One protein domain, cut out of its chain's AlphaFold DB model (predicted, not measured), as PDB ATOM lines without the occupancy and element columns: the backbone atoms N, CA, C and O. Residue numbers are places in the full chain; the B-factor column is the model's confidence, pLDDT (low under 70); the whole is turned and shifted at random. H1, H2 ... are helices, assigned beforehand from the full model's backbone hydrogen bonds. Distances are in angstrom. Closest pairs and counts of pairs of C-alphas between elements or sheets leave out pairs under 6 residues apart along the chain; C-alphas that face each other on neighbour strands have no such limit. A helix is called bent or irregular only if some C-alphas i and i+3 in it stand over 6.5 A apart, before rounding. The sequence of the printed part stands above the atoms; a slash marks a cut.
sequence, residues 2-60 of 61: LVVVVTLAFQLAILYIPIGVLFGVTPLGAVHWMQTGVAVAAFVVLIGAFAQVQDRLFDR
ATOM      1  N   LEU A   2      90.643 -15.097  58.500       93.75
ATOM      2  CA  LEU A   2      90.341 -16.355  57.790       93.75
ATOM      3  C   LEU A   2      90.606 -16.288  56.274       93.75
ATOM      4  O   LEU A   2      91.274 -17.162  55.741       93.75
ATOM      5  N   VAL A   3      90.175 -15.213  55.605       95.25
ATOM      6  CA  VAL A   3      90.414 -15.014  54.162       95.25
ATOM      7  C   VAL A   3      91.906 -15.040  53.824       95.25
ATOM      8  O   VAL A   3      92.306 -15.756  52.923       95.25
ATOM      9  N   VAL A   4      92.737 -14.330  54.592       95.31
ATOM     10  CA  VAL A   4      94.192 -14.266  54.368       95.31
ATOM     11  C   VAL A   4      94.822 -15.654  54.470       95.31
ATOM     12  O   VAL A   4      95.613 -16.037  53.614       95.31
ATOM     13  N   VAL A   5      94.434 -16.425  55.487       96.19
ATOM     14  CA  VAL A   5      94.941 -17.788  55.694       96.19
ATOM     15  C   VAL A   5      94.518 -18.708  54.549       96.19
ATOM     16  O   VAL A   5      95.347 -19.442  54.018       96.19
ATOM     17  N   VAL A   6      93.252 -18.640  54.135       97.00
ATOM     18  CA  VAL A   6      92.720 -19.442  53.022       97.00
ATOM     19  C   VAL A   6      93.421 -19.087  51.708       97.00
ATOM     20  O   VAL A   6      93.829 -19.981  50.968       97.00
ATOM     21  N   THR A   7      93.632 -17.799  51.437       96.44
ATOM     22  CA  THR A   7      94.366 -17.334  50.253       96.44
ATOM     23  C   THR A   7      95.810 -17.830  50.253       96.44
ATOM     24  O   THR A   7      96.264 -18.345  49.233       96.44
ATOM     25  N   LEU A   8      96.517 -17.739  51.382       95.19
ATOM     26  CA  LEU A   8      97.887 -18.249  51.504       95.19
ATOM     27  C   LEU A   8      97.947 -19.766  51.293       95.19
ATOM     28  O   LEU A   8      98.822 -20.248  50.578       95.19
ATOM     29  N   ALA A   9      96.998 -20.514  51.859       94.88
ATOM     30  CA  ALA A   9      96.929 -21.960  51.682       94.88
ATOM     31  C   ALA A   9      96.755 -22.341  50.204       94.88
ATOM     32  O   ALA A   9      97.497 -23.182  49.700       94.88
ATOM     33  N   PHE A  10      95.838 -21.686  49.482       94.44
ATOM     34  CA  PHE A  10      95.663 -21.927  48.047       94.44
ATOM     35  C   PHE A  10      96.875 -21.492  47.220       94.44
ATOM     36  O   PHE A  10      97.274 -22.211  46.307       94.44
ATOM     37  N   GLN A  11      97.499 -20.360  47.550       93.88
ATOM     38  CA  GLN A  11      98.701 -19.883  46.866       93.88
ATOM     39  C   GLN A  11      99.866 -20.870  47.013       93.88
ATOM     40  O   GLN A  11     100.535 -21.182  46.027       93.88
ATOM     41  N   LEU A  12     100.081 -21.412  48.214       93.00
ATOM     42  CA  LEU A  12     101.091 -22.445  48.455       93.00
ATOM     43  C   LEU A  12     100.722 -23.772  47.778       93.00
ATOM     44  O   LEU A  12     101.596 -24.428  47.215       93.00
ATOM     45  N   ALA A  13      99.439 -24.147  47.779       92.31
ATOM     46  CA  ALA A  13      98.957 -25.341  47.091       92.31
ATOM     47  C   ALA A  13      99.239 -25.269  45.582       92.31
ATOM     48  O   ALA A  13      99.802 -26.205  45.025       92.31
ATOM     49  N   ILE A  14      98.933 -24.146  44.927       91.81
ATOM     50  CA  ILE A  14      99.227 -23.947  43.497       91.81
ATOM     51  C   ILE A  14     100.736 -23.993  43.229       91.81
ATOM     52  O   ILE A  14     101.163 -24.558  42.225       91.81
ATOM     53  N   LEU A  15     101.543 -23.419  44.124       91.69
ATOM     54  CA  LEU A  15     102.990 -23.308  43.944       91.69
ATOM     55  C   LEU A  15     103.729 -24.651  44.060       91.69
ATOM     56  O   LEU A  15     104.747 -24.836  43.395       91.69
ATOM     57  N   TYR A  16     103.252 -25.565  44.912       90.62
ATOM     58  CA  TYR A  16     103.970 -26.804  45.247       90.62
ATOM     59  C   TYR A  16     103.298 -28.096  44.772       90.62
ATOM     60  O   TYR A  16     103.950 -29.138  44.742       90.62
ATOM     61  N   ILE A  17     102.023 -28.059  44.386       90.62
ATOM     62  CA  ILE A  17     101.325 -29.212  43.803       90.62
ATOM     63  C   ILE A  17     101.522 -29.183  42.279       90.62
ATOM     64  O   ILE A  17     101.555 -28.102  41.689       90.62
ATOM     65  N   PRO A  18     101.572 -30.341  41.593       80.62
ATOM     66  CA  PRO A  18     101.683 -30.419  40.130       80.62
ATOM     67  C   PRO A  18     100.607 -29.658  39.326       80.62
ATOM     68  O   PRO A  18     100.758 -29.506  38.116       80.62
ATOM     69  N   ILE A  19      99.558 -29.122  39.966       84.75
ATOM     70  CA  ILE A  19      98.600 -28.210  39.323       84.75
ATOM     71  C   ILE A  19      99.246 -26.885  38.877       84.75
ATOM     72  O   ILE A  19      98.727 -26.240  37.969       84.75
ATOM     73  N   GLY A  20     100.391 -26.500  39.455       76.44
ATOM     74  CA  GLY A  20     101.127 -25.284  39.094       76.44
ATOM     75  C   GLY A  20     101.518 -25.197  37.614       76.44
ATOM     76  O   GLY A  20     101.618 -24.099  37.067       76.44
ATOM     77  N   VAL A  21     101.628 -26.337  36.920       81.44
ATOM     78  CA  VAL A  21     101.885 -26.385  35.468       81.44
ATOM     79  C   VAL A  21     100.778 -25.682  34.673       81.44
ATOM     80  O   VAL A  21     101.074 -24.989  33.704       81.44
ATOM     81  N   LEU A  22      99.517 -25.780  35.113       87.69
ATOM     82  CA  LEU A  22      98.381 -25.109  34.461       87.69
ATOM     83  C   LEU A  22      98.447 -23.579  34.583       87.69
ATOM     84  O   LEU A  22      97.816 -22.872  33.803       87.69
ATOM     85  N   PHE A  23      99.215 -23.079  35.552       86.62
ATOM     86  CA  PHE A  23      99.385 -21.655  35.838       86.62
ATOM     87  C   PHE A  23     100.762 -21.125  35.408       86.62
ATOM     88  O   PHE A  23     101.067 -19.964  35.662       86.62
ATOM     89  N   GLY A  24     101.601 -21.958  34.776       87.69
ATOM     90  CA  GLY A  24     102.951 -21.574  34.352       87.69
ATOM     91  C   GLY A  24     103.884 -21.204  35.510       87.69
ATOM     92  O   GLY A  24     104.819 -20.431  35.311       87.69
ATOM     93  N   VAL A  25     103.627 -21.715  36.719       88.31
ATOM     94  CA  VAL A  25     104.421 -21.399  37.913       88.31
ATOM     95  C   VAL A  25     105.409 -22.511  38.244       88.31
ATOM     96  O   VAL A  25     105.115 -23.698  38.108       88.31
ATOM     97  N   THR A  26     106.586 -22.114  38.721       87.31
ATOM     98  CA  THR A  26     107.624 -23.028  39.208       87.31
ATOM     99  C   THR A  26     107.734 -22.948  40.729       87.31
ATOM    100  O   THR A  26     107.694 -21.834  41.264       87.31
ATOM    101  N   PRO A  27     107.938 -24.078  41.432       88.94
ATOM    102  CA  PRO A  27     108.115 -24.082  42.877       88.94
ATOM    103  C   PRO A  27     109.230 -23.139  43.318       88.94
ATOM    104  O   PRO A  27     110.354 -23.190  42.814       88.94
ATOM    105  N   LEU A  28     108.916 -22.280  44.282       90.94
ATOM    106  CA  LEU A  28     109.866 -21.299  44.775       90.94
ATOM    107  C   LEU A  28     110.796 -21.939  45.814       90.94
ATOM    108  O   LEU A  28     110.341 -22.542  46.791       90.94
ATOM    109  N   GLY A  29     112.106 -21.793  45.614       91.94
ATOM    110  CA  GLY A  29     113.111 -22.226  46.583       91.94
ATOM    111  C   GLY A  29     113.124 -21.358  47.847       91.94
ATOM    112  O   GLY A  29     112.742 -20.187  47.821       91.94
ATOM    113  N   ALA A  30     113.627 -21.910  48.956       91.69
ATOM    114  CA  ALA A  30     113.678 -21.219  50.251       91.69
ATOM    115  C   ALA A  30     114.451 -19.884  50.205       91.69
ATOM    116  O   ALA A  30     114.079 -18.923  50.877       91.69
ATOM    117  N   VAL A  31     115.491 -19.791  49.370       96.56
ATOM    118  CA  VAL A  31     116.283 -18.563  49.188       96.56
ATOM    119  C   VAL A  31     115.429 -17.426  48.622       96.56
ATOM    120  O   VAL A  31     115.493 -16.303  49.111       96.56
ATOM    121  N   HIS A  32     114.587 -17.708  47.630       94.44
ATOM    122  CA  HIS A  32     113.729 -16.694  47.016       94.44
ATOM    123  C   HIS A  32     112.584 -16.261  47.942       94.44
ATOM    124  O   HIS A  32     112.196 -15.091  47.944       94.44
ATOM    125  N   TRP A  33     112.095 -17.166  48.795       95.38
ATOM    126  CA  TRP A  33     111.195 -16.798  49.891       95.38
ATOM    127  C   TRP A  33     111.850 -15.818  50.863       95.38
ATOM    128  O   TRP A  33     111.254 -14.793  51.196       95.38
ATOM    129  N   MET A  34     113.095 -16.086  51.266       97.25
ATOM    130  CA  MET A  34     113.853 -15.175  52.124       97.25
ATOM    131  C   MET A  34     114.073 -13.817  51.447       97.25
ATOM    132  O   MET A  34     113.831 -12.789  52.071       97.25
ATOM    133  N   GLN A  35     114.462 -13.795  50.169       97.44
ATOM    134  CA  GLN A  35     114.621 -12.554  49.400       97.44
ATOM    135  C   GLN A  35     113.324 -11.736  49.357       97.44
ATOM    136  O   GLN A  35     113.360 -10.528  49.579       97.44
ATOM    137  N   THR A  36     112.182 -12.394  49.137       96.06
ATOM    138  CA  THR A  36     110.862 -11.745  49.152       96.06
ATOM    139  C   THR A  36     110.577 -11.133  50.522       96.06
ATOM    140  O   THR A  36     110.197  -9.967  50.610       96.06
ATOM    141  N   GLY A  37     110.826 -11.882  51.601       96.50
ATOM    142  CA  GLY A  37     110.673 -11.382  52.969       96.50
ATOM    143  C   GLY A  37     111.559 -10.168  53.261       96.50
ATOM    144  O   GLY A  37     111.075  -9.171  53.793       96.50
ATOM    145  N   VAL A  38     112.832 -10.213  52.855       98.25
ATOM    146  CA  VAL A  38     113.782  -9.096  53.010       98.25
ATOM    147  C   VAL A  38     113.329  -7.871  52.217       98.25
ATOM    148  O   VAL A  38     113.345  -6.763  52.750       98.25
ATOM    149  N   ALA A  39     112.888  -8.054  50.972       98.06
ATOM    150  CA  ALA A  39     112.410  -6.960  50.132       98.06
ATOM    151  C   ALA A  39     111.162  -6.287  50.727       98.06
ATOM    152  O   ALA A  39     111.110  -5.061  50.814       98.06
ATOM    153  N   VAL A  40     110.189  -7.078  51.196       98.12
ATOM    154  CA  VAL A  40     108.983  -6.563  51.863       98.12
ATOM    155  C   VAL A  40     109.348  -5.813  53.145       98.12
ATOM    156  O   VAL A  40     108.863  -4.705  53.359       98.12
ATOM    157  N   ALA A  41     110.233  -6.368  53.976       98.19
ATOM    158  CA  ALA A  41     110.676  -5.713  55.204       98.19
ATOM    159  C   ALA A  41     111.374  -4.373  54.918       98.19
ATOM    160  O   ALA A  41     111.039  -3.362  55.533       98.19
ATOM    161  N   ALA A  42     112.291  -4.343  53.948       98.44
ATOM    162  CA  ALA A  42     112.971  -3.118  53.535       98.44
ATOM    163  C   ALA A  42     111.978  -2.061  53.031       98.44
ATOM    164  O   ALA A  42     112.064  -0.898  53.420       98.44
ATOM    165  N   PHE A  43     111.000  -2.465  52.220       98.19
ATOM    166  CA  PHE A  43     109.965  -1.568  51.716       98.19
ATOM    167  C   PHE A  43     109.125  -0.949  52.841       98.19
ATOM    168  O   PHE A  43     108.930   0.266  52.864       98.19
ATOM    169  N   VAL A  44     108.686  -1.758  53.810       98.25
ATOM    170  CA  VAL A  44     107.937  -1.275  54.983       98.25
ATOM    171  C   VAL A  44     108.768  -0.283  55.798       98.25
ATOM    172  O   VAL A  44     108.254   0.764  56.189       98.25
ATOM    173  N   VAL A  45     110.056  -0.571  56.011       98.38
ATOM    174  CA  VAL A  45     110.974   0.337  56.716       98.38
ATOM    175  C   VAL A  45     111.108   1.668  55.977       98.38
ATOM    176  O   VAL A  45     111.023   2.721  56.607       98.38
ATOM    177  N   LEU A  46     111.280   1.642  54.654       98.19
ATOM    178  CA  LEU A  46     111.411   2.858  53.850       98.19
ATOM    179  C   LEU A  46     110.139   3.706  53.883       98.19
ATOM    180  O   LEU A  46     110.235   4.915  54.085       98.19
ATOM    181  N   ILE A  47     108.959   3.093  53.742       97.94
ATOM    182  CA  ILE A  47     107.685   3.814  53.850       97.94
ATOM    183  C   ILE A  47     107.513   4.410  55.244       97.94
ATOM    184  O   ILE A  47     107.157   5.580  55.355       97.94
ATOM    185  N   GLY A  48     107.784   3.641  56.300       97.38
ATOM    186  CA  GLY A  48     107.670   4.134  57.672       97.38
ATOM    187  C   GLY A  48     108.607   5.313  57.940       97.38
ATOM    188  O   GLY A  48     108.187   6.329  58.491       97.38
ATOM    189  N   ALA A  49     109.859   5.222  57.487       97.00
ATOM    190  CA  ALA A  49     110.820   6.315  57.598       97.00
ATOM    191  C   ALA A  49     110.382   7.546  56.794       97.00
ATOM    192  O   ALA A  49     110.486   8.670  57.281       97.00
ATOM    193  N   PHE A  50     109.873   7.341  55.580       96.44
ATOM    194  CA  PHE A  50     109.379   8.415  54.731       96.44
ATOM    195  C   PHE A  50     108.176   9.129  55.350       96.44
ATOM    196  O   PHE A  50     108.190  10.356  55.428       96.44
ATOM    197  N   ALA A  51     107.193   8.381  55.859       96.31
ATOM    198  CA  ALA A  51     106.045   8.936  56.571       96.31
ATOM    199  C   ALA A  51     106.499   9.783  57.769       96.31
ATOM    200  O   ALA A  51     106.117  10.940  57.882       96.31
ATOM    201  N   GLN A  52     107.437   9.277  58.577       95.38
ATOM    202  CA  GLN A  52     107.977  10.030  59.713       95.38
ATOM    203  C   GLN A  52     108.704  11.323  59.294       95.38
ATOM    204  O   GLN A  52     108.696  12.318  60.023       95.38
ATOM    205  N   VAL A  53     109.385  11.321  58.144       96.00
ATOM    206  CA  VAL A  53     110.013  12.534  57.597       96.00
ATOM    207  C   VAL A  53     108.951  13.521  57.126       96.00
ATOM    208  O   VAL A  53     109.084  14.710  57.410       96.00
ATOM    209  N   GLN A  54     107.909  13.048  56.440       93.56
ATOM    210  CA  GLN A  54     106.790  13.886  56.020       93.56
ATOM    211  C   GLN A  54     106.096  14.522  57.221       93.56
ATOM    212  O   GLN A  54     105.965  15.742  57.234       93.56
ATOM    213  N   ASP A  55     105.762  13.739  58.247       93.75
ATOM    214  CA  ASP A  55     105.135  14.237  59.474       93.75
ATOM    215  C   ASP A  55     105.955  15.389  60.072       93.75
ATOM    216  O   ASP A  55     105.433  16.468  60.315       93.75
ATOM    217  N   ARG A  56     107.283  15.241  60.177       90.12
ATOM    218  CA  ARG A  56     108.164  16.311  60.687       90.12
ATOM    219  C   ARG A  56     108.266  17.540  59.786       90.12
ATOM    220  O   ARG A  56     108.561  18.628  60.282       90.12
ATOM    221  N   LEU A  57     108.149  17.369  58.472       88.38
ATOM    222  CA  LEU A  57     108.189  18.480  57.524       88.38
ATOM    223  C   LEU A  57     106.871  19.258  57.540       88.38
ATOM    224  O   LEU A  57     106.916  20.484  57.483       88.38
ATOM    225  N   PHE A  58     105.737  18.562  57.635       82.06
ATOM    226  CA  PHE A  58     104.401  19.157  57.623       82.06
ATOM    227  C   PHE A  58     103.945  19.661  58.994       82.06
ATOM    228  O   PHE A  58     103.293  20.691  59.026       82.06
ATOM    229  N   ASP A  59     104.375  19.066  60.112       75.31
ATOM    230  CA  ASP A  59     104.178  19.630  61.465       75.31
ATOM    231  C   ASP A  59     104.839  21.011  61.632       75.31
ATOM    232  O   ASP A  59     104.590  21.731  62.601       75.31
ATOM    233  N   ARG A  60     105.750  21.371  60.721       60.25
ATOM    234  CA  ARG A  60     106.505  22.625  60.754       60.25
ATOM    235  C   ARG A  60     105.834  23.768  59.978       60.25
ATOM    236  O   ARG A  60     106.328  24.893  60.087       60.25
TER     237      ARG A  60
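This is residues 2 to 60 of the 61 residues of an uncharacterized protein of Natrarchaeobius chitinivorans (UniProt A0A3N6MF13). The model is an open, V-like shape with two separate helical arms: the long helix H3 is one arm and makes most of the length, the shorter H1 is the other, and the small helix H2 sits at the corner with the link that leads into H3. The arms stay apart, and both H3 and the first part of H1, residues 2 to 10, stick out. The printed part has 59 residues with three named helices, H1, H2 and H3 in that order, and no named strand; the class is all helix. The whole is extended, with a radius of gyration of the C-alphas of 17.8 A and spans of 57 by 27 by 16 A.

Look first at H3, residues 30 to 58, which touches no helix. It is apart from H1, residues 2 to 16, and from H2, residues 18 to 23. H1 and H2 are close but not clearly touching, with 2 pairs of C-alphas within 8 A; the closest are those of Ile 14 and Gly 20, 5.0 A apart. Their lines are about perpendicular, at 80 degrees. In H1 and H3 every O i to N i+4 pair is within hydrogen-bond range; in H2 0 of 2 are, beside 3 of 3 O i to N i+3 pairs.

Find C-alpha 30 at (113.678, -21.219, 50.251); from there H3 runs 42.1 A to C-alpha 58 at (104.401, 19.157, 57.623). H1 begins at C-alpha 2 at (90.341, -16.355, 57.790) and is 21.3 A long. H2 measures 10.0 A and is neither bent nor irregular, but only just: C-alphas 18 and 21 are 6.2 A apart.

The two C-alphas farthest apart, those of Pro 18 and Arg 60, are 57.1 A apart. The printed part has no cut. The link from H1 to H2 is tight, and that from H2 to H3, with 6 residues, is short. The mean pLDDT of the printed part is 92.3, and residue 60 alone is under 70.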